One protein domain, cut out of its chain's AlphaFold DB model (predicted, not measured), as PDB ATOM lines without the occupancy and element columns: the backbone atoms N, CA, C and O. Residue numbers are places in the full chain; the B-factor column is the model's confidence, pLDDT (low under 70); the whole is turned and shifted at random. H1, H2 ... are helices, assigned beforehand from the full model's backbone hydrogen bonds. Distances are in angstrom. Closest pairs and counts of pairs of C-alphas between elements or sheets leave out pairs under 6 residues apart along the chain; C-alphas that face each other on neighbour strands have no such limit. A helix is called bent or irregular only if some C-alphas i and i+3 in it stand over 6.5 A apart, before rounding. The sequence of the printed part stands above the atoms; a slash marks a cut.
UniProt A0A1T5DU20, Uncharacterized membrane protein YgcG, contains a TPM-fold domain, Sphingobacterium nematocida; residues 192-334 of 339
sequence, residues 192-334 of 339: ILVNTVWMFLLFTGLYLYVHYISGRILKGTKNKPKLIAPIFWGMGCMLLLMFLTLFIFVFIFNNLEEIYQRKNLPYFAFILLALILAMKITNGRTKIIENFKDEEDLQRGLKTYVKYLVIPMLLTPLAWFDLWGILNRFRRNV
ATOM      1  N   ILE A 192     210.395 158.968 144.668       78.69
ATOM      2  CA  ILE A 192     209.433 159.551 145.611       78.69
ATOM      3  C   ILE A 192     210.109 159.794 146.964       78.69
ATOM      4  O   ILE A 192     209.991 160.888 147.524       78.69
ATOM      5  N   LEU A 193     210.836 158.800 147.484       80.12
ATOM      6  CA  LEU A 193     211.557 158.926 148.753       80.12
ATOM      7  C   LEU A 193     212.669 159.966 148.633       80.12
ATOM      8  O   LEU A 193     212.761 160.857 149.475       80.12
ATOM      9  N   VAL A 194     213.471 159.896 147.568       85.25
ATOM     10  CA  VAL A 194     214.574 160.837 147.329       85.25
ATOM     11  C   VAL A 194     214.058 162.277 147.254       85.25
ATOM     12  O   VAL A 194     214.577 163.144 147.955       85.25
ATOM     13  N   ASN A 195     212.991 162.532 146.492       85.50
ATOM     14  CA  ASN A 195     212.374 163.858 146.401       85.50
ATOM     15  C   ASN A 195     211.844 164.333 147.757       85.50
ATOM     16  O   ASN A 195     212.060 165.482 148.139       85.50
ATOM     17  N   THR A 196     211.206 163.440 148.514       82.69
ATOM     18  CA  THR A 196     210.721 163.745 149.864       82.69
ATOM     19  C   THR A 196     211.875 164.164 150.776       82.69
ATOM     20  O   THR A 196     211.801 165.207 151.423       82.69
ATOM     21  N   VAL A 197     212.972 163.403 150.800       86.50
ATOM     22  CA  VAL A 197     214.157 163.710 151.616       86.50
ATOM     23  C   VAL A 197     214.775 165.048 151.209       86.50
ATOM     24  O   VAL A 197     215.042 165.881 152.076       86.50
ATOM     25  N   TRP A 198     214.945 165.299 149.908       88.94
ATOM     26  CA  TRP A 198     215.449 166.583 149.413       88.94
ATOM     27  C   TRP A 198     214.577 167.759 149.836       88.94
ATOM     28  O   TRP A 198     215.099 168.816 150.191       88.94
ATOM     29  N   MET A 199     213.260 167.576 149.865       86.69
ATOM     30  CA  MET A 199     212.346 168.601 150.348       86.69
ATOM     31  C   MET A 199     212.505 168.869 151.841       86.69
ATOM     32  O   MET A 199     212.587 170.034 152.231       86.69
ATOM     33  N   PHE A 200     212.610 167.831 152.674       85.25
ATOM     34  CA  PHE A 200     212.906 168.020 154.096       85.25
ATOM     35  C   PHE A 200     214.217 168.787 154.287       85.25
ATOM     36  O   PHE A 200     214.232 169.789 155.001       85.25
ATOM     37  N   LEU A 201     215.287 168.398 153.588       88.94
ATOM     38  CA  LEU A 201     216.578 169.088 153.657       88.94
ATOM     39  C   LEU A 201     216.475 170.561 153.234       88.94
ATOM     40  O   LEU A 201     216.978 171.439 153.942       88.94
ATOM     41  N   LEU A 202     215.787 170.847 152.126       92.56
ATOM     42  CA  LEU A 202     215.583 172.205 151.621       92.56
ATOM     43  C   LEU A 202     214.823 173.076 152.630       92.56
ATOM     44  O   LEU A 202     215.288 174.162 152.985       92.56
ATOM     45  N   PHE A 203     213.687 172.603 153.147       88.69
ATOM     46  CA  PHE A 203     212.884 173.371 154.100       88.69
ATOM     47  C   PHE A 203     213.557 173.509 155.466       88.69
ATOM     48  O   PHE A 203     213.455 174.571 156.081       88.69
ATOM     49  N   THR A 204     214.301 172.501 155.929       86.50
ATOM     50  CA  THR A 204     215.138 172.616 157.131       86.50
ATOM     51  C   THR A 204     216.222 173.676 156.934       86.50
ATOM     52  O   THR A 204     216.398 174.532 157.803       86.50
ATOM     53  N   GLY A 205     216.895 173.692 155.780       88.69
ATOM     54  CA  GLY A 205     217.869 174.723 155.424       88.69
ATOM     55  C   GLY A 205     217.264 176.130 155.441       88.69
ATOM     56  O   GLY A 205     217.806 177.030 156.084       88.69
ATOM     57  N   LEU A 206     216.093 176.315 154.823       91.06
ATOM     58  CA  LEU A 206     215.369 177.592 154.832       91.06
ATOM     59  C   LEU A 206     214.908 177.989 156.239       91.06
ATOM     60  O   LEU A 206     215.028 179.151 156.621       91.06
ATOM     61  N   TYR A 207     214.429 177.042 157.044       88.06
ATOM     62  CA  TYR A 207     214.028 177.291 158.427       88.06
ATOM     63  C   TYR A 207     215.206 177.788 159.279       88.06
ATOM     64  O   TYR A 207     215.075 178.772 160.021       88.06
ATOM     65  N   LEU A 208     216.366 177.135 159.154       87.38
ATOM     66  CA  LEU A 208     217.607 177.546 159.813       87.38
ATOM     67  C   LEU A 208     218.094 178.900 159.290       87.38
ATOM     68  O   LEU A 208     218.520 179.739 160.083       87.38
ATOM     69  N   TYR A 209     217.959 179.160 157.990       90.06
ATOM     70  CA  TYR A 209     218.279 180.449 157.384       90.06
ATOM     71  C   TYR A 209     217.413 181.586 157.951       90.06
ATOM     72  O   TYR A 209     217.950 182.587 158.425       90.06
ATOM     73  N   VAL A 210     216.084 181.415 158.010       88.50
ATOM     74  CA  VAL A 210     215.168 182.388 158.640       88.50
ATOM     75  C   VAL A 210     215.563 182.617 160.100       88.50
ATOM     76  O   VAL A 210     215.616 183.756 160.566       88.50
ATOM     77  N   HIS A 211     215.873 181.539 160.830       85.69
ATOM     78  CA  HIS A 211     216.304 181.625 162.221       85.69
ATOM     79  C   HIS A 211     217.595 182.436 162.384       85.69
ATOM     80  O   HIS A 211     217.658 183.318 163.244       85.69
ATOM     81  N   TYR A 212     218.592 182.171 161.540       87.44
ATOM     82  CA  TYR A 212     219.864 182.883 161.520       87.44
ATOM     83  C   TYR A 212     219.672 184.379 161.243       87.44
ATOM     84  O   TYR A 212     220.201 185.210 161.983       87.44
ATOM     85  N   ILE A 213     218.862 184.743 160.240       87.81
ATOM     86  CA  ILE A 213     218.579 186.146 159.905       87.81
ATOM     87  C   ILE A 213     217.862 186.860 161.058       87.81
ATOM     88  O   ILE A 213     218.287 187.946 161.455       87.81
ATOM     89  N   SER A 214     216.829 186.248 161.649       85.12
ATOM     90  CA  SER A 214     216.165 186.812 162.832       85.12
ATOM     91  C   SER A 214     217.146 187.007 163.993       85.12
ATOM     92  O   SER A 214     217.122 188.048 164.646       85.12
ATOM     93  N   GLY A 215     218.038 186.043 164.237       83.12
ATOM     94  CA  GLY A 215     219.070 186.142 165.272       83.12
ATOM     95  C   GLY A 215     220.095 187.248 165.004       83.12
ATOM     96  O   GLY A 215     220.493 187.950 165.931       83.12
ATOM     97  N   ARG A 216     220.484 187.448 163.737       85.75
ATOM     98  CA  ARG A 216     221.400 188.516 163.317       85.75
ATOM     99  C   ARG A 216     220.800 189.905 163.533       85.75
ATOM    100  O   ARG A 216     221.516 190.791 163.984       85.75
ATOM    101  N   ILE A 217     219.513 190.086 163.233       85.06
ATOM    102  CA  ILE A 217     218.806 191.368 163.409       85.06
ATOM    103  C   ILE A 217     218.585 191.673 164.895       85.06
ATOM    104  O   ILE A 217     218.738 192.809 165.320       85.06
ATOM    105  N   LEU A 218     218.288 190.653 165.703       82.56
ATOM    106  CA  LEU A 218     218.075 190.782 167.149       82.56
ATOM    107  C   LEU A 218     219.389 190.801 167.961       82.56
ATOM    108  O   LEU A 218     219.376 190.711 169.192       82.56
ATOM    109  N   LYS A 219     220.556 190.883 167.307       77.94
ATOM    110  CA  LYS A 219     221.858 190.879 167.988       77.94
ATOM    111  C   LYS A 219     222.021 192.170 168.803       77.94
ATOM    112  O   LYS A 219     222.282 193.224 168.244       77.94
ATOM    113  N   GLY A 220     221.898 192.059 170.129       67.19
ATOM    114  CA  GLY A 220     222.010 193.185 171.070       67.19
ATOM    115  C   GLY A 220     220.713 193.514 171.820       67.19
ATOM    116  O   GLY A 220     220.743 194.324 172.741       67.19
ATOM    117  N   THR A 221     219.594 192.860 171.488       68.94
ATOM    118  CA  THR A 221     218.315 193.030 172.196       68.94
ATOM    119  C   THR A 221     218.168 192.029 173.351       68.94
ATOM    120  O   THR A 221     218.852 191.001 173.404       68.94
ATOM    121  N   LYS A 222     217.277 192.327 174.313       61.81
ATOM    122  CA  LYS A 222     217.088 191.507 175.528       61.81
ATOM    123  C   LYS A 222     216.518 190.110 175.237       61.81
ATOM    124  O   LYS A 222     216.862 189.170 175.948       61.81
ATOM    125  N   ASN A 223     215.711 189.945 174.183       63.03
ATOM    126  CA  ASN A 223     215.063 188.673 173.850       63.03
ATOM    127  C   ASN A 223     215.648 188.055 172.574       63.03
ATOM    128  O   ASN A 223     215.084 188.172 171.482       63.03
ATOM    129  N   LYS A 224     216.770 187.340 172.717       59.06
ATOM    130  CA  LYS A 224     217.331 186.530 171.625       59.06
ATOM    131  C   LYS A 224     216.385 185.372 171.274       59.06
ATOM    132  O   LYS A 224     215.831 184.732 172.173       59.06
ATOM    133  N   PRO A 225     216.208 185.039 169.984       58.34
ATOM    134  CA  PRO A 225     215.427 183.874 169.606       58.34
ATOM    135  C   PRO A 225     216.153 182.603 170.080       58.34
ATOM    136  O   PRO A 225     217.275 182.345 169.658       58.34
ATOM    137  N   LYS A 226     215.520 181.802 170.951       59.44
ATOM    138  CA  LYS A 226     216.038 180.474 171.331       59.44
ATOM    139  C   LYS A 226     216.210 179.597 170.079       59.44
ATOM    140  O   LYS A 226     215.349 179.637 169.196       59.44
ATOM    141  N   LEU A 227     217.299 178.817 170.037       46.16
ATOM    142  CA  LEU A 227     217.667 177.918 168.926       46.16
ATOM    143  C   LEU A 227     216.527 176.939 168.598       46.16
ATOM    144  O   LEU A 227     216.182 176.706 167.444       46.16
ATOM    145  N   ILE A 228     215.875 176.466 169.659       50.81
ATOM    146  CA  ILE A 228     214.690 175.620 169.636       50.81
ATOM    147  C   ILE A 228     213.589 176.424 170.337       50.81
ATOM    148  O   ILE A 228     213.350 176.287 171.535       50.81
ATOM    149  N   ALA A 229     212.953 177.363 169.632       50.06
ATOM    150  CA  ALA A 229     211.613 177.775 170.058       50.06
ATOM    151  C   ALA A 229     210.746 176.502 170.059       50.06
ATOM    152  O   ALA A 229     210.940 175.694 169.149       50.06
ATOM    153  N   PRO A 230     209.846 176.276 171.035       49.12
ATOM    154  CA  PRO A 230     209.049 175.060 171.053       49.12
ATOM    155  C   PRO A 230     208.214 175.041 169.774       49.12
ATOM    156  O   PRO A 230     207.234 175.771 169.647       49.12
ATOM    157  N   ILE A 231     208.637 174.208 168.821       51.56
ATOM    158  CA  ILE A 231     207.946 173.905 167.558       51.56
ATOM    159  C   ILE A 231     206.476 173.531 167.850       51.56
ATOM    160  O   ILE A 231     205.583 173.755 167.041       51.56
ATOM    161  N   PHE A 232     206.225 173.079 169.079       50.31
ATOM    162  CA  PHE A 232     204.961 172.635 169.635       50.31
ATOM    163  C   PHE A 232     203.916 173.720 169.941       50.31
ATOM    164  O   PHE A 232     202.738 173.380 170.013       50.31
ATOM    165  N   TRP A 233     204.259 175.010 170.092       49.16
ATOM    166  CA  TRP A 233     203.259 175.990 170.573       49.16
ATOM    167  C   TRP A 233     202.192 176.376 169.526       49.16
ATOM    168  O   TRP A 233     201.151 176.915 169.882       49.16
ATOM    169  N   GLY A 234     202.410 176.039 168.248       54.06
ATOM    170  CA  GLY A 234     201.428 176.179 167.160       54.06
ATOM    171  C   GLY A 234     200.859 174.852 166.644       54.06
ATOM    172  O   GLY A 234     200.049 174.850 165.719       54.06
ATOM    173  N   MET A 235     201.267 173.719 167.224       57.69
ATOM    174  CA  MET A 235     201.027 172.395 166.639       57.69
ATOM    175  C   MET A 235     199.545 172.003 166.636       57.69
ATOM    176  O   MET A 235     199.106 171.328 165.717       57.69
ATOM    177  N   GLY A 236     198.750 172.492 167.595       55.72
ATOM    178  CA  GLY A 236     197.303 172.248 167.630       55.72
ATOM    179  C   GLY A 236     196.541 172.951 166.502       55.72
ATOM    180  O   GLY A 236     195.715 172.334 165.837       55.72
ATOM    181  N   CYS A 237     196.860 174.219 166.224       59.66
ATOM    182  CA  CYS A 237     196.234 174.965 165.127       59.66
ATOM    183  C   CYS A 237     196.742 174.476 163.759       59.66
ATOM    184  O   CYS A 237     195.979 174.417 162.798       59.66
ATOM    185  N   MET A 238     198.001 174.031 163.690       63.66
ATOM    186  CA  MET A 238     198.555 173.375 162.505       63.66
ATOM    187  C   MET A 238     197.939 172.017 162.210       63.66
ATOM    188  O   MET A 238     197.603 171.766 161.062       63.66
ATOM    189  N   LEU A 239     197.791 171.151 163.215       63.94
ATOM    190  CA  LEU A 239     197.146 169.848 163.051       63.94
ATOM    191  C   LEU A 239     195.693 170.023 162.628       63.94
ATOM    192  O   LEU A 239     195.230 169.304 161.752       63.94
ATOM    193  N   LEU A 240     195.008 171.027 163.177       65.62
ATOM    194  CA  LEU A 240     193.646 171.367 162.788       65.62
ATOM    195  C   LEU A 240     193.571 171.900 161.349       65.62
ATOM    196  O   LEU A 240     192.676 171.501 160.618       65.62
ATOM    197  N   LEU A 241     194.518 172.731 160.900       66.69
ATOM    198  CA  LEU A 241     194.596 173.190 159.504       66.69
ATOM    199  C   LEU A 241     195.012 172.078 158.529       66.69
ATOM    200  O   LEU A 241     194.463 171.997 157.435       66.69
ATOM    201  N   MET A 242     195.939 171.197 158.913       67.94
ATOM    202  CA  MET A 242     196.273 169.986 158.153       67.94
ATOM    203  C   MET A 242     195.049 169.084 158.020       67.94
ATOM    204  O   MET A 242     194.736 168.622 156.931       67.94
ATOM    205  N   PHE A 243     194.327 168.873 159.119       69.69
ATOM    206  CA  PHE A 243     193.105 168.087 159.132       69.69
ATOM    207  C   PHE A 243     192.015 168.737 158.277       69.69
ATOM    208  O   PHE A 243     191.380 168.045 157.496       69.69
ATOM    209  N   LEU A 244     191.839 170.060 158.346       71.00
ATOM    210  CA  LEU A 244     190.847 170.790 157.553       71.00
ATOM    211  C   LEU A 244     191.184 170.776 156.056       71.00
ATOM    212  O   LEU A 244     190.299 170.614 155.228       71.00
ATOM    213  N   THR A 245     192.461 170.923 155.695       67.19
ATOM    214  CA  THR A 245     192.906 170.863 154.291       67.19
ATOM    215  C   THR A 245     192.784 169.454 153.721       67.19
ATOM    216  O   THR A 245     192.304 169.307 152.599       67.19
ATOM    217  N   LEU A 246     193.117 168.425 154.509       66.94
ATOM    218  CA  LEU A 246     192.831 167.029 154.173       66.94
ATOM    219  C   LEU A 246     191.320 166.806 154.025       66.94
ATOM    220  O   LEU A 246     190.888 166.284 153.007       66.94
ATOM    221  N   PHE A 247     190.507 167.276 154.970       67.00
ATOM    222  CA  PHE A 247     189.048 167.143 154.957       67.00
ATOM    223  C   PHE A 247     188.403 167.810 153.732       67.00
ATOM    224  O   PHE A 247     187.541 167.219 153.089       67.00
ATOM    225  N   ILE A 248     188.862 169.010 153.358       69.31
ATOM    226  CA  ILE A 248     188.405 169.724 152.158       69.31
ATOM    227  C   ILE A 248     188.776 168.944 150.887       69.31
ATOM    228  O   ILE A 248     187.936 168.796 150.004       69.31
ATOM    229  N   PHE A 249     189.995 168.403 150.795       63.41
ATOM    230  CA  PHE A 249     190.405 167.577 149.652       63.41
ATOM    231  C   PHE A 249     189.568 166.295 149.541       63.41
ATOM    232  O   PHE A 249     189.095 165.948 148.464       63.41
ATOM    233  N   VAL A 250     189.337 165.614 150.662       60.75
ATOM    234  CA  VAL A 250     188.538 164.384 150.722       60.75
ATOM    235  C   VAL A 250     187.103 164.637 150.244       60.75
ATOM    236  O   VAL A 250     186.581 163.868 149.441       60.75
ATOM    237  N   PHE A 251     186.489 165.736 150.692       61.09
ATOM    238  CA  PHE A 251     185.089 166.053 150.396       61.09
ATOM    239  C   PHE A 251     184.873 166.626 148.984       61.09
ATOM    240  O   PHE A 251     183.829 166.392 148.387       61.09
ATOM    241  N   ILE A 252     185.847 167.365 148.433       65.19
ATOM    242  CA  ILE A 252     185.749 167.943 147.079       65.19
ATOM    243  C   ILE A 252     185.999 166.890 145.999       65.19
ATOM    244  O   ILE A 252     185.298 166.871 144.990       65.19
ATOM    245  N   PHE A 253     187.014 166.044 146.177       61.75
ATOM    246  CA  PHE A 253     187.482 165.180 145.094       61.75
ATOM    247  C   PHE A 253     186.824 163.800 145.081       61.75
ATOM    248  O   PHE A 253     186.943 163.113 144.072       61.75
ATOM    249  N   ASN A 254     186.149 163.397 146.167       57.06
ATOM    250  CA  ASN A 254     185.429 162.123 146.320       57.06
ATOM    251  C   ASN A 254     186.197 160.875 145.812       57.06
ATOM    252  O   ASN A 254     185.591 159.869 145.471       57.06
ATOM    253  N   ASN A 255     187.532 160.958 145.757       63.28
ATOM    254  CA  ASN A 255     188.460 159.966 145.209       63.28
ATOM    255  C   ASN A 255     189.688 159.884 146.123       63.28
ATOM    256  O   ASN A 255     190.805 160.287 145.787       63.28
ATOM    257  N   LEU A 256     189.452 159.379 147.336       56.88
ATOM    258  CA  LEU A 256     190.476 159.150 148.359       56.88
ATOM    259  C   LEU A 256     191.662 158.335 147.830       56.88
ATOM    260  O   LEU A 256     192.811 158.631 148.160       56.88
ATOM    261  N   GLU A 257     191.384 157.348 146.981       58.97
ATOM    262  CA  GLU A 257     192.380 156.419 146.447       58.97
ATOM    263  C   GLU A 257     193.407 157.083 145.531       58.97
ATOM    264  O   GLU A 257     194.550 156.640 145.493       58.97
ATOM    265  N   GLU A 258     193.041 158.147 144.812       62.69
ATOM    266  CA  GLU A 258     193.961 158.841 143.904       62.69
ATOM    267  C   GLU A 258     194.849 159.849 144.648       62.69
ATOM    268  O   GLU A 258     196.018 160.058 144.306       62.69
ATOM    269  N   ILE A 259     194.312 160.417 145.730       62.69
ATOM    270  CA  ILE A 259     194.985 161.407 146.572       62.69
ATOM    271  C   ILE A 259     195.992 160.733 147.512       62.69
ATOM    272  O   ILE A 259     197.133 161.191 147.602       62.69
ATOM    273  N   TYR A 260     195.620 159.621 148.153       63.06
ATOM    274  CA  TYR A 260     196.469 158.890 149.109       63.06
ATOM    275  C   TYR A 260     197.490 157.943 148.459       63.06
ATOM    276  O   TYR A 260     198.115 157.121 149.135       63.06
ATOM    277  N   GLN A 261     197.726 158.068 147.154       67.69
ATOM    278  CA  GLN A 261     198.795 157.320 146.506       67.69
ATOM    279  C   GLN A 261     200.156 157.794 147.014       67.69
ATOM    280  O   GLN A 261     200.432 158.993 147.098       67.69
ATOM    281  N   ARG A 262     201.059 156.843 147.282       67.19
ATOM    282  CA  ARG A 262     202.426 157.122 147.766       67.19
ATOM    283  C   ARG A 262     203.183 158.099 146.861       67.19
ATOM    284  O   ARG A 262     204.004 158.862 147.357       67.19
ATOM    285  N   LYS A 263     202.858 158.135 145.563       72.00
ATOM    286  CA  LYS A 263     203.400 159.093 144.584       72.00
ATOM    287  C   LYS A 263     203.215 160.560 144.991       72.00
ATOM    288  O   LYS A 263     204.034 161.396 144.628       72.00
ATOM    289  N   ASN A 264     202.184 160.866 145.783       76.81
ATOM    290  CA  ASN A 264     201.858 162.227 146.196       76.81
ATOM    291  C   ASN A 264     202.546 162.660 147.501       76.81
ATOM    292  O   ASN A 264     202.424 163.817 147.905       76.81
ATOM    293  N   LEU A 265     203.281 161.757 148.160       77.12
ATOM    294  CA  LEU A 265     203.944 162.004 149.445       77.12
ATOM    295  C   LEU A 265     204.837 163.263 149.452       77.12
ATOM    296  O   LEU A 265     204.738 164.031 150.414       77.12
ATOM    297  N   PRO A 266     205.616 163.563 148.389       82.62
ATOM    298  CA  PRO A 266     206.349 164.817 148.296       82.62
ATOM    299  C   PRO A 266     205.428 166.038 148.403       82.62
ATOM    300  O   PRO A 266     205.688 166.916 149.214       82.62
ATOM    301  N   TYR A 267     204.304 166.097 147.686       82.44
ATOM    302  CA  TYR A 267     203.407 167.263 147.726       82.44
ATOM    303  C   TYR A 267     202.816 167.508 149.119       82.44
ATOM    304  O   TYR A 267     202.754 168.654 149.568       82.44
ATOM    305  N   PHE A 268     202.450 166.447 149.843       78.81
ATOM    306  CA  PHE A 268     202.006 166.579 151.232       78.81
ATOM    307  C   PHE A 268     203.113 167.138 152.132       78.81
ATOM    308  O   PHE A 268     202.864 168.054 152.922       78.81
ATOM    309  N   ALA A 269     204.345 166.642 151.974       82.31
ATOM    310  CA  ALA A 269     205.501 167.179 152.683       82.31
ATOM    311  C   ALA A 269     205.741 168.659 152.330       82.31
ATOM    312  O   ALA A 269     206.007 169.449 153.235       82.31
ATOM    313  N   PHE A 270     205.580 169.064 151.060       86.62
ATOM    314  CA  PHE A 270     205.710 170.465 150.627       86.62
ATOM    315  C   PHE A 270     204.767 171.363 151.415       86.62
ATOM    316  O   PHE A 270     205.202 172.336 152.026       86.62
ATOM    317  N   ILE A 271     203.474 171.029 151.395       83.31
ATOM    318  CA  ILE A 271     202.419 171.852 151.987       83.31
ATOM    319  C   ILE A 271     202.670 172.007 153.485       83.31
ATOM    320  O   ILE A 271     202.661 173.129 153.989       83.31
ATOM    321  N   LEU A 272     202.962 170.904 154.182       81.69
ATOM    322  CA  LEU A 272     203.251 170.906 155.614       81.69
ATOM    323  C   LEU A 272     204.492 171.744 155.955       81.69
ATOM    324  O   LEU A 272     204.448 172.601 156.841       81.69
ATOM    325  N   LEU A 273     205.601 171.521 155.249       85.75
ATOM    326  CA  LEU A 273     206.861 172.218 155.502       85.75
ATOM    327  C   LEU A 273     206.774 173.710 155.148       85.75
ATOM    328  O   LEU A 273     207.318 174.542 155.879       85.75
ATOM    329  N   ALA A 274     206.039 174.067 154.093       87.50
ATOM    330  CA  ALA A 274     205.752 175.451 153.728       87.50
ATOM    331  C   ALA A 274     204.943 176.171 154.811       87.50
ATOM    332  O   ALA A 274     205.248 177.308 155.172       87.50
ATOM    333  N   LEU A 275     203.967 175.487 155.399       84.62
ATOM    334  CA  LEU A 275     203.198 175.973 156.541       84.62
ATOM    335  C   LEU A 275     204.096 176.225 157.767       84.62
ATOM    336  O   LEU A 275     204.008 177.280 158.401       84.62
ATOM    337  N   ILE A 276     205.000 175.290 158.086       83.38
ATOM    338  CA  ILE A 276     205.958 175.421 159.202       83.38
ATOM    339  C   ILE A 276     206.895 176.606 158.972       83.38
ATOM    340  O   ILE A 276     207.143 177.407 159.883       83.38
ATOM    341  N   LEU A 277     207.395 176.745 157.747       87.81
ATOM    342  CA  LEU A 277     208.262 177.846 157.362       87.81
ATOM    343  C   LEU A 277     207.520 179.193 157.418       87.81
ATOM    344  O   LEU A 277     208.083 180.161 157.932       87.81
ATOM    345  N   ALA A 278     206.249 179.252 157.006       86.81
ATOM    346  CA  ALA A 278     205.417 180.451 157.127       86.81
ATOM    347  C   ALA A 278     205.270 180.892 158.592       86.81
ATOM    348  O   ALA A 278     205.594 182.032 158.921       86.81
ATOM    349  N   MET A 279     204.915 179.980 159.506       83.62
ATOM    350  CA  MET A 279     204.848 180.308 160.939       83.62
ATOM    351  C   MET A 279     206.187 180.788 161.503       83.62
ATOM    352  O   MET A 279     206.232 181.662 162.374       83.62
ATOM    353  N   LYS A 280     207.303 180.214 161.037       86.19
ATOM    354  CA  LYS A 280     208.640 180.647 161.454       86.19
ATOM    355  C   LYS A 280     208.914 182.089 161.035       86.19
ATOM    356  O   LYS A 280     209.483 182.839 161.832       86.19
ATOM    357  N   ILE A 281     208.505 182.467 159.825       86.69
ATOM    358  CA  ILE A 281     208.596 183.840 159.316       86.69
ATOM    359  C   ILE A 281     207.735 184.777 160.175       86.69
ATOM    360  O   ILE A 281     208.241 185.793 160.658       86.69
ATOM    361  N   THR A 282     206.486 184.403 160.471       84.94
ATOM    362  CA  THR A 282     205.596 185.186 161.345       84.94
ATOM    363  C   THR A 282     206.209 185.397 162.732       84.94
ATOM    364  O   THR A 282     206.254 186.516 163.233       84.94
ATOM    365  N   ASN A 283     206.766 184.343 163.336       83.56
ATOM    366  CA  ASN A 283     207.419 184.401 164.650       83.56
ATOM    367  C   ASN A 283     208.692 185.269 164.637       83.56
ATOM    368  O   ASN A 283     208.983 185.997 165.585       83.56
ATOM    369  N   GLY A 284     209.478 185.214 163.561       83.31
ATOM    370  CA  GLY A 284     210.634 186.096 163.408       83.31
ATOM    371  C   GLY A 284     210.222 187.567 163.304       83.31
ATOM    372  O   GLY A 284     210.832 188.417 163.952       83.31
ATOM    373  N   ARG A 285     209.143 187.856 162.566       84.94
ATOM    374  CA  ARG A 285     208.548 189.194 162.452       84.94
ATOM    375  C   ARG A 285     208.042 189.718 163.797       84.94
ATOM    376  O   ARG A 285     208.390 190.842 164.160       84.94
ATOM    377  N   THR A 286     207.232 188.947 164.528       82.75
ATOM    378  CA  THR A 286     206.669 189.386 165.820       82.75
ATOM    379  C   THR A 286     207.774 189.704 166.818       82.75
ATOM    380  O   THR A 286     207.759 190.774 167.420       82.75
ATOM    381  N   LYS A 287     208.816 188.867 166.890       84.06
ATOM    382  CA  LYS A 287     209.979 189.128 167.750       84.06
ATOM    383  C   LYS A 287     210.729 190.402 167.390       84.06
ATOM    384  O   LYS A 287     211.210 191.077 168.294       84.06
ATOM    385  N   ILE A 288     210.864 190.733 166.106       84.69
ATOM    386  CA  ILE A 288     211.469 192.007 165.689       84.69
ATOM    387  C   ILE A 288     210.603 193.167 166.196       84.69
ATOM    388  O   ILE A 288     211.118 194.058 166.862       84.69
ATOM    389  N   ILE A 289     209.287 193.115 165.979       83.31
ATOM    390  CA  ILE A 289     208.355 194.167 166.419       83.31
ATOM    391  C   ILE A 289     208.373 194.361 167.944       83.31
ATOM    392  O   ILE A 289     208.338 195.492 168.408       83.31
ATOM    393  N   GLU A 290     208.456 193.283 168.722       83.62
ATOM    394  CA  GLU A 290     208.450 193.343 170.190       83.62
ATOM    395  C   GLU A 290     209.771 193.845 170.799       83.62
ATOM    396  O   GLU A 290     209.781 194.328 171.932       83.62
ATOM    397  N   ASN A 291     210.900 193.709 170.093       83.62
ATOM    398  CA  ASN A 291     212.225 194.028 170.641       83.62
ATOM    399  C   ASN A 291     212.701 195.460 170.363       83.62
ATOM    400  O   ASN A 291     213.506 195.976 171.141       83.62
ATOM    401  N   PHE A 292     212.256 196.089 169.273       83.31
ATOM    402  CA  PHE A 292     212.652 197.458 168.931       83.31
ATOM    403  C   PHE A 292     211.620 198.456 169.462       83.31
ATOM    404  O   PHE A 292     210.454 198.414 169.080       83.31
ATOM    405  N   LYS A 293     212.056 199.348 170.364       79.06
ATOM    406  CA  LYS A 293     211.225 200.448 170.887       79.06
ATOM    407  C   LYS A 293     211.254 201.682 169.988       79.06
ATOM    408  O   LYS A 293     210.258 202.391 169.918       79.06
ATOM    409  N   ASP A 294     212.398 201.936 169.357       83.25
ATOM    410  CA  ASP A 294     212.566 203.020 168.395       83.25
ATOM    411  C   ASP A 294     211.983 202.601 167.037       83.25
ATOM    412  O   ASP A 294     212.256 201.503 166.536       83.25
ATOM    413  N   GLU A 295     211.148 203.463 166.461       82.69
ATOM    414  CA  GLU A 295     210.467 203.185 165.199       82.69
ATOM    415  C   GLU A 295     211.446 203.196 164.010       82.69
ATOM    416  O   GLU A 295     211.243 202.435 163.064       82.69
ATOM    417  N   GLU A 296     212.533 203.973 164.053       83.12
ATOM    418  CA  GLU A 296     213.550 204.011 162.995       83.12
ATOM    419  C   GLU A 296     214.354 202.700 162.944       83.12
ATOM    420  O   GLU A 296     214.501 202.084 161.878       83.12
ATOM    421  N   ASP A 297     214.806 202.208 164.100       82.88
ATOM    422  CA  ASP A 297     215.508 200.924 164.194       82.88
ATOM    423  C   ASP A 297     214.592 199.748 163.830       82.88
ATOM    424  O   ASP A 297     215.020 198.805 163.153       82.88
ATOM    425  N   LEU A 298     213.306 199.826 164.191       85.56
ATOM    426  CA  LEU A 298     212.301 198.851 163.774       85.56
ATOM    427  C   LEU A 298     212.132 198.826 162.248       85.56
ATOM    428  O   LEU A 298     212.114 197.748 161.646       85.56
ATOM    429  N   GLN A 299     212.032 199.995 161.604       84.50
ATOM    430  CA  GLN A 299     211.932 200.104 160.143       84.50
ATOM    431  C   GLN A 299     213.159 199.492 159.463       84.50
ATOM    432  O   GLN A 299     213.027 198.705 158.518       84.50
ATOM    433  N   ARG A 300     214.357 199.805 159.970       85.44
ATOM    434  CA  ARG A 300     215.631 199.286 159.459       85.44
ATOM    435  C   ARG A 300     215.717 197.765 159.616       85.44
ATOM    436  O   ARG A 300     216.099 197.066 158.668       85.44
ATOM    437  N   GLY A 301     215.299 197.245 160.769       84.69
ATOM    438  CA  GLY A 301     215.218 195.814 161.060       84.69
ATOM    439  C   GLY A 301     214.252 195.082 160.128       84.69
ATOM    440  O   GLY A 301     214.641 194.105 159.488       84.69
ATOM    441  N   LEU A 302     213.022 195.583 159.973       86.69
ATOM    442  CA  LEU A 302     212.010 194.987 159.094       86.69
ATOM    443  C   LEU A 302     212.407 195.045 157.614       86.69
ATOM    444  O   LEU A 302     212.206 194.068 156.895       86.69
ATOM    445  N   LYS A 303     213.010 196.145 157.148       87.44
ATOM    446  CA  LYS A 303     213.478 196.270 155.756       87.44
ATOM    447  C   LYS A 303     214.579 195.256 155.454       87.44
ATOM    448  O   LYS A 303     214.560 194.606 154.410       87.44
ATOM    449  N   THR A 304     215.504 195.080 156.397       86.94
ATOM    450  CA  THR A 304     216.554 194.059 156.314       86.94
ATOM    451  C   THR A 304     215.950 192.655 156.327       86.94
ATOM    452  O   THR A 304     216.329 191.820 155.509       86.94
ATOM    453  N   TYR A 305     214.969 192.408 157.198       88.00
ATOM    454  CA  TYR A 305     214.281 191.125 157.306       88.00
ATOM    455  C   TYR A 305     213.584 190.731 155.999       88.00
ATOM    456  O   TYR A 305     213.847 189.657 155.469       88.00
ATOM    457  N   VAL A 306     212.772 191.627 155.426       87.19
ATOM    458  CA  VAL A 306     212.072 191.386 154.152       87.19
ATOM    459  C   VAL A 306     213.062 191.147 153.013       87.19
ATOM    460  O   VAL A 306     212.874 190.213 152.240       87.19
ATOM    461  N   LYS A 307     214.150 191.928 152.936       87.81
ATOM    462  CA  LYS A 307     215.169 191.782 151.883       87.81
ATOM    463  C   LYS A 307     215.775 190.375 151.845       87.81
ATOM    464  O   LYS A 307     215.970 189.834 150.762       87.81
ATOM    465  N   TYR A 308     216.077 189.791 153.004       88.00
ATOM    466  CA  TYR A 308     216.659 188.447 153.073       88.00
ATOM    467  C   TYR A 308     215.615 187.327 152.965       88.00
ATOM    468  O   TYR A 308     215.969 186.203 152.629       88.00
ATOM    469  N   LEU A 309     214.331 187.607 153.200       88.81
ATOM    470  CA  LEU A 309     213.279 186.587 153.201       88.81
ATOM    471  C   LEU A 309     212.543 186.372 151.881       88.81
ATOM    472  O   LEU A 309     211.677 185.503 151.823       88.81
ATOM    473  N   VAL A 310     212.911 187.085 150.817       85.31
ATOM    474  CA  VAL A 310     212.269 186.941 149.501       85.31
ATOM    475  C   VAL A 310     212.252 185.480 149.031       85.31
ATOM    476  O   VAL A 310     211.206 184.989 148.621       85.31
ATOM    477  N   ILE A 311     213.373 184.756 149.156       85.50
ATOM    478  CA  ILE A 311     213.486 183.355 148.709       85.50
ATOM    479  C   ILE A 311     212.572 182.416 149.530       85.50
ATOM    480  O   ILE A 311     211.734 181.748 148.925       85.50
ATOM    481  N   PRO A 312     212.638 182.381 150.881       87.31
ATOM    482  CA  PRO A 312     211.677 181.626 151.694       87.31
ATOM    483  C   PRO A 312     210.203 181.966 151.425       87.31
ATOM    484  O   PRO A 312     209.349 181.082 151.475       87.31
ATOM    485  N   MET A 313     209.888 183.234 151.137       86.12
ATOM    486  CA  MET A 313     208.514 183.694 150.904       86.12
ATOM    487  C   MET A 313     207.921 183.210 149.579       86.12
ATOM    488  O   MET A 313     206.710 183.036 149.502       86.12
ATOM    489  N   LEU A 314     208.733 182.956 148.549       88.69
ATOM    490  CA  LEU A 314     208.239 182.394 147.283       88.69
ATOM    491  C   LEU A 314     207.673 180.981 147.461       88.69
ATOM    492  O   LEU A 314     206.700 180.614 146.814       88.69
ATOM    493  N   LEU A 315     208.264 180.207 148.372       87.31
ATOM    494  CA  LEU A 315     207.843 178.836 148.672       87.31
ATOM    495  C   LEU A 315     206.730 178.773 149.724       87.31
ATOM    496  O   LEU A 315     206.230 177.694 150.027       87.31
ATOM    497  N   THR A 316     206.346 179.916 150.298       86.56
ATOM    498  CA  THR A 316     205.366 180.001 151.383       86.56
ATOM    499  C   THR A 316     204.313 181.067 151.081       86.56
ATOM    500  O   THR A 316     204.363 182.161 151.639       86.56
ATOM    501  N   PRO A 317     203.303 180.761 150.240       83.31
ATOM    502  CA  PRO A 317     202.274 181.733 149.857       83.31
ATOM    503  C   PRO A 317     201.567 182.374 151.059       83.31
ATOM    504  O   PRO A 317     201.240 183.557 151.043       83.31
ATOM    505  N   LEU A 318     201.401 181.620 152.152       78.75
ATOM    506  CA  LEU A 318     200.798 182.122 153.388       78.75
ATOM    507  C   LEU A 318     201.608 183.266 154.034       78.75
ATOM    508  O   LEU A 318     201.034 184.141 154.678       78.75
ATOM    509  N   ALA A 319     202.931 183.305 153.834       83.25
ATOM    510  CA  ALA A 319     203.797 184.362 154.357       83.25
ATOM    511  C   ALA A 319     203.609 185.707 153.628       83.25
ATOM    512  O   ALA A 319     204.044 186.748 154.126       83.25
ATOM    513  N   TRP A 320     202.931 185.736 152.474       84.00
ATOM    514  CA  TRP A 320     202.629 186.992 151.783       84.00
ATOM    515  C   TRP A 320     201.643 187.875 152.550       84.00
ATOM    516  O   TRP A 320     201.752 189.100 152.470       84.00
ATOM    517  N   PHE A 321     200.752 187.296 153.362       82.19
ATOM    518  CA  PHE A 321     199.896 188.079 154.261       82.19
ATOM    519  C   PHE A 321     200.724 188.872 155.283       82.19
ATOM    520  O   PHE A 321     200.437 190.041 155.556       82.19
ATOM    521  N   ASP A 322     201.804 188.279 155.797       77.31
ATOM    522  CA  ASP A 322     202.739 188.971 156.686       77.31
ATOM    523  C   ASP A 322     203.505 190.083 155.966       77.31
ATOM    524  O   ASP A 322     203.656 191.183 156.510       77.31
ATOM    525  N   LEU A 323     203.959 189.827 154.735       82.44
ATOM    526  CA  LEU A 323     204.653 190.815 153.909       82.44
ATOM    527  C   LEU A 323     203.756 192.019 153.600       82.44
ATOM    528  O   LEU A 323     204.193 193.160 153.760       82.44
ATOM    529  N   TRP A 324     202.490 191.783 153.253       82.38
ATOM    530  CA  TRP A 324     201.493 192.839 153.073       82.38
ATOM    531  C   TRP A 324     201.345 193.707 154.329       82.38
ATOM    532  O   TRP A 324     201.361 194.939 154.254       82.38
ATOM    533  N   GLY A 325     201.290 193.081 155.509       80.88
ATOM    534  CA  GLY A 325     201.250 193.789 156.788       80.88
ATOM    535  C   GLY A 325     202.481 194.671 157.042       80.88
ATOM    536  O   GLY A 325     202.349 195.769 157.589       80.88
ATOM    537  N   ILE A 326     203.675 194.224 156.638       80.88
ATOM    538  CA  ILE A 326     204.920 195.003 156.746       80.88
ATOM    539  C   ILE A 326     204.924 196.171 155.748       80.88
ATOM    540  O   ILE A 326     205.208 197.305 156.137       80.88
ATOM    541  N   LEU A 327     204.557 195.928 154.486       83.31
ATOM    542  CA  LEU A 327     204.498 196.957 153.442       83.31
ATOM    543  C   LEU A 327     203.505 198.073 153.787       83.31
ATOM    544  O   LEU A 327     203.833 199.253 153.660       83.31
ATOM    545  N   ASN A 328     202.322 197.719 154.296       83.06
ATOM    546  CA  ASN A 328     201.341 198.702 154.755       83.06
ATOM    547  C   ASN A 328     201.867 199.547 155.920       83.06
ATOM    548  O   ASN A 328     201.577 200.742 155.986       83.06
ATOM    549  N   ARG A 329     202.666 198.961 156.824       80.19
ATOM    550  CA  ARG A 329     203.323 199.718 157.897       80.19
ATOM    551  C   ARG A 329     204.356 200.696 157.339       80.19
ATOM    552  O   ARG A 329     204.364 201.847 157.763       80.19
ATOM    553  N   PHE A 330     205.174 200.280 156.368       81.56
ATOM    554  CA  PHE A 330     206.107 201.196 155.704       81.56
ATOM    555  C   PHE A 330     205.368 202.357 155.050       81.56
ATOM    556  O   PHE A 330     205.688 203.501 155.351       81.56
ATOM    557  N   ARG A 331     204.321 202.080 154.261       80.44
ATOM    558  CA  ARG A 331     203.511 203.111 153.592       80.44
ATOM    559  C   ARG A 331     202.938 204.144 154.568       80.44
ATOM    560  O   ARG A 331     202.930 205.324 154.245       80.44
ATOM    561  N   ARG A 332     202.489 203.723 155.755       77.94
ATOM    562  CA  ARG A 332     201.939 204.623 156.790       77.94
ATOM    563  C   ARG A 332     202.977 205.542 157.438       77.94
ATOM    564  O   ARG A 332     202.592 206.571 157.982       77.94
ATOM    565  N   ASN A 333     204.254 205.172 157.395       70.94
ATOM    566  CA  ASN A 333     205.339 205.920 158.028       70.94
ATOM    567  C   ASN A 333     206.212 206.690 157.019       70.94
ATOM    568  O   ASN A 333     207.113 207.420 157.437       70.94
ATOM    569  N   VAL A 334     205.934 206.581 155.710       63.19
ATOM    570  CA  VAL A 334     206.527 207.450 154.681       63.19
ATOM    571  C   VAL A 334     206.115 208.896 154.983       63.19
ATOM    572  O   VAL A 334     204.940 209.235 154.888       63.19
TER     573      VAL A 334
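This is residues 192 to 334 of the 339 residues of the protein "Uncharacterized membrane protein YgcG, contains a TPM-fold domain" of Sphingobacterium nematocida (UniProt A0A1T5DU20). The long helix H4 forms the core of an elongated body, with H1 side by side with it and the hairpin of H5 and H6 folded back on its later half. H2 slants away from this four-helix bundle, and residues 251 to 258 stick out. The 143 printed residues include six named helices, H1 to H6 in order, and no named strand: all helix. The whole is only just loose, close to compact, with a radius of gyration of the C-alphas of 17.5 A and spans of 55 by 30 by 25 A.

H1, residues 192 to 217, begins at C-alpha (209.433, 159.551, 145.611) and measures 37.6 A. H2, residues 231 to 253, measures 31.6 A; H3, residues 256 to 259, 5.3 A. H4, residues 262 to 291, measures 44.5 A. H5, residues 295 to 314, measures 27.5 A. H6, residues 319 to 333, measures 21.9 A and ends at C-alpha (205.339, 205.920, 158.028). H2, H4 and H5 are irregular: C-alphas 233 and 236 are 7.6 A apart, 263 and 266 7.4 A, 308 and 311 7.4 A.

H1 touches H4 at a shallow tilt of 4 degrees, the same way; their closest C-alphas, Thr 196 and Pro 266, are 4.8 A apart. H4, with residues 277 to 289 alone, touches H5 in a hairpin (closest C-alphas Ile 289 and Leu 298, 6.7 A). H5 and H6 form another (Met 313 and Ala 319, 5.9 A). H2 is close to but not clearly touching H4 (Met 242 and Leu 272, 7.5 A), at a steep tilt of 41 degrees. Every O i to N i+4 pair is within hydrogen-bond range in H1 and H6, 16 of 19 in H2, 24 of 26 in H4 and 14 of 16 in H5; H3 is too short for one.

The C-alphas farthest apart, Glu 257 and Asp 294, are 55.3 A apart. The printed part has no cut; H1 to H2 is a long link. The model's pLDDT is under 70 at residues 220 to 243, 245 to 262 and 334.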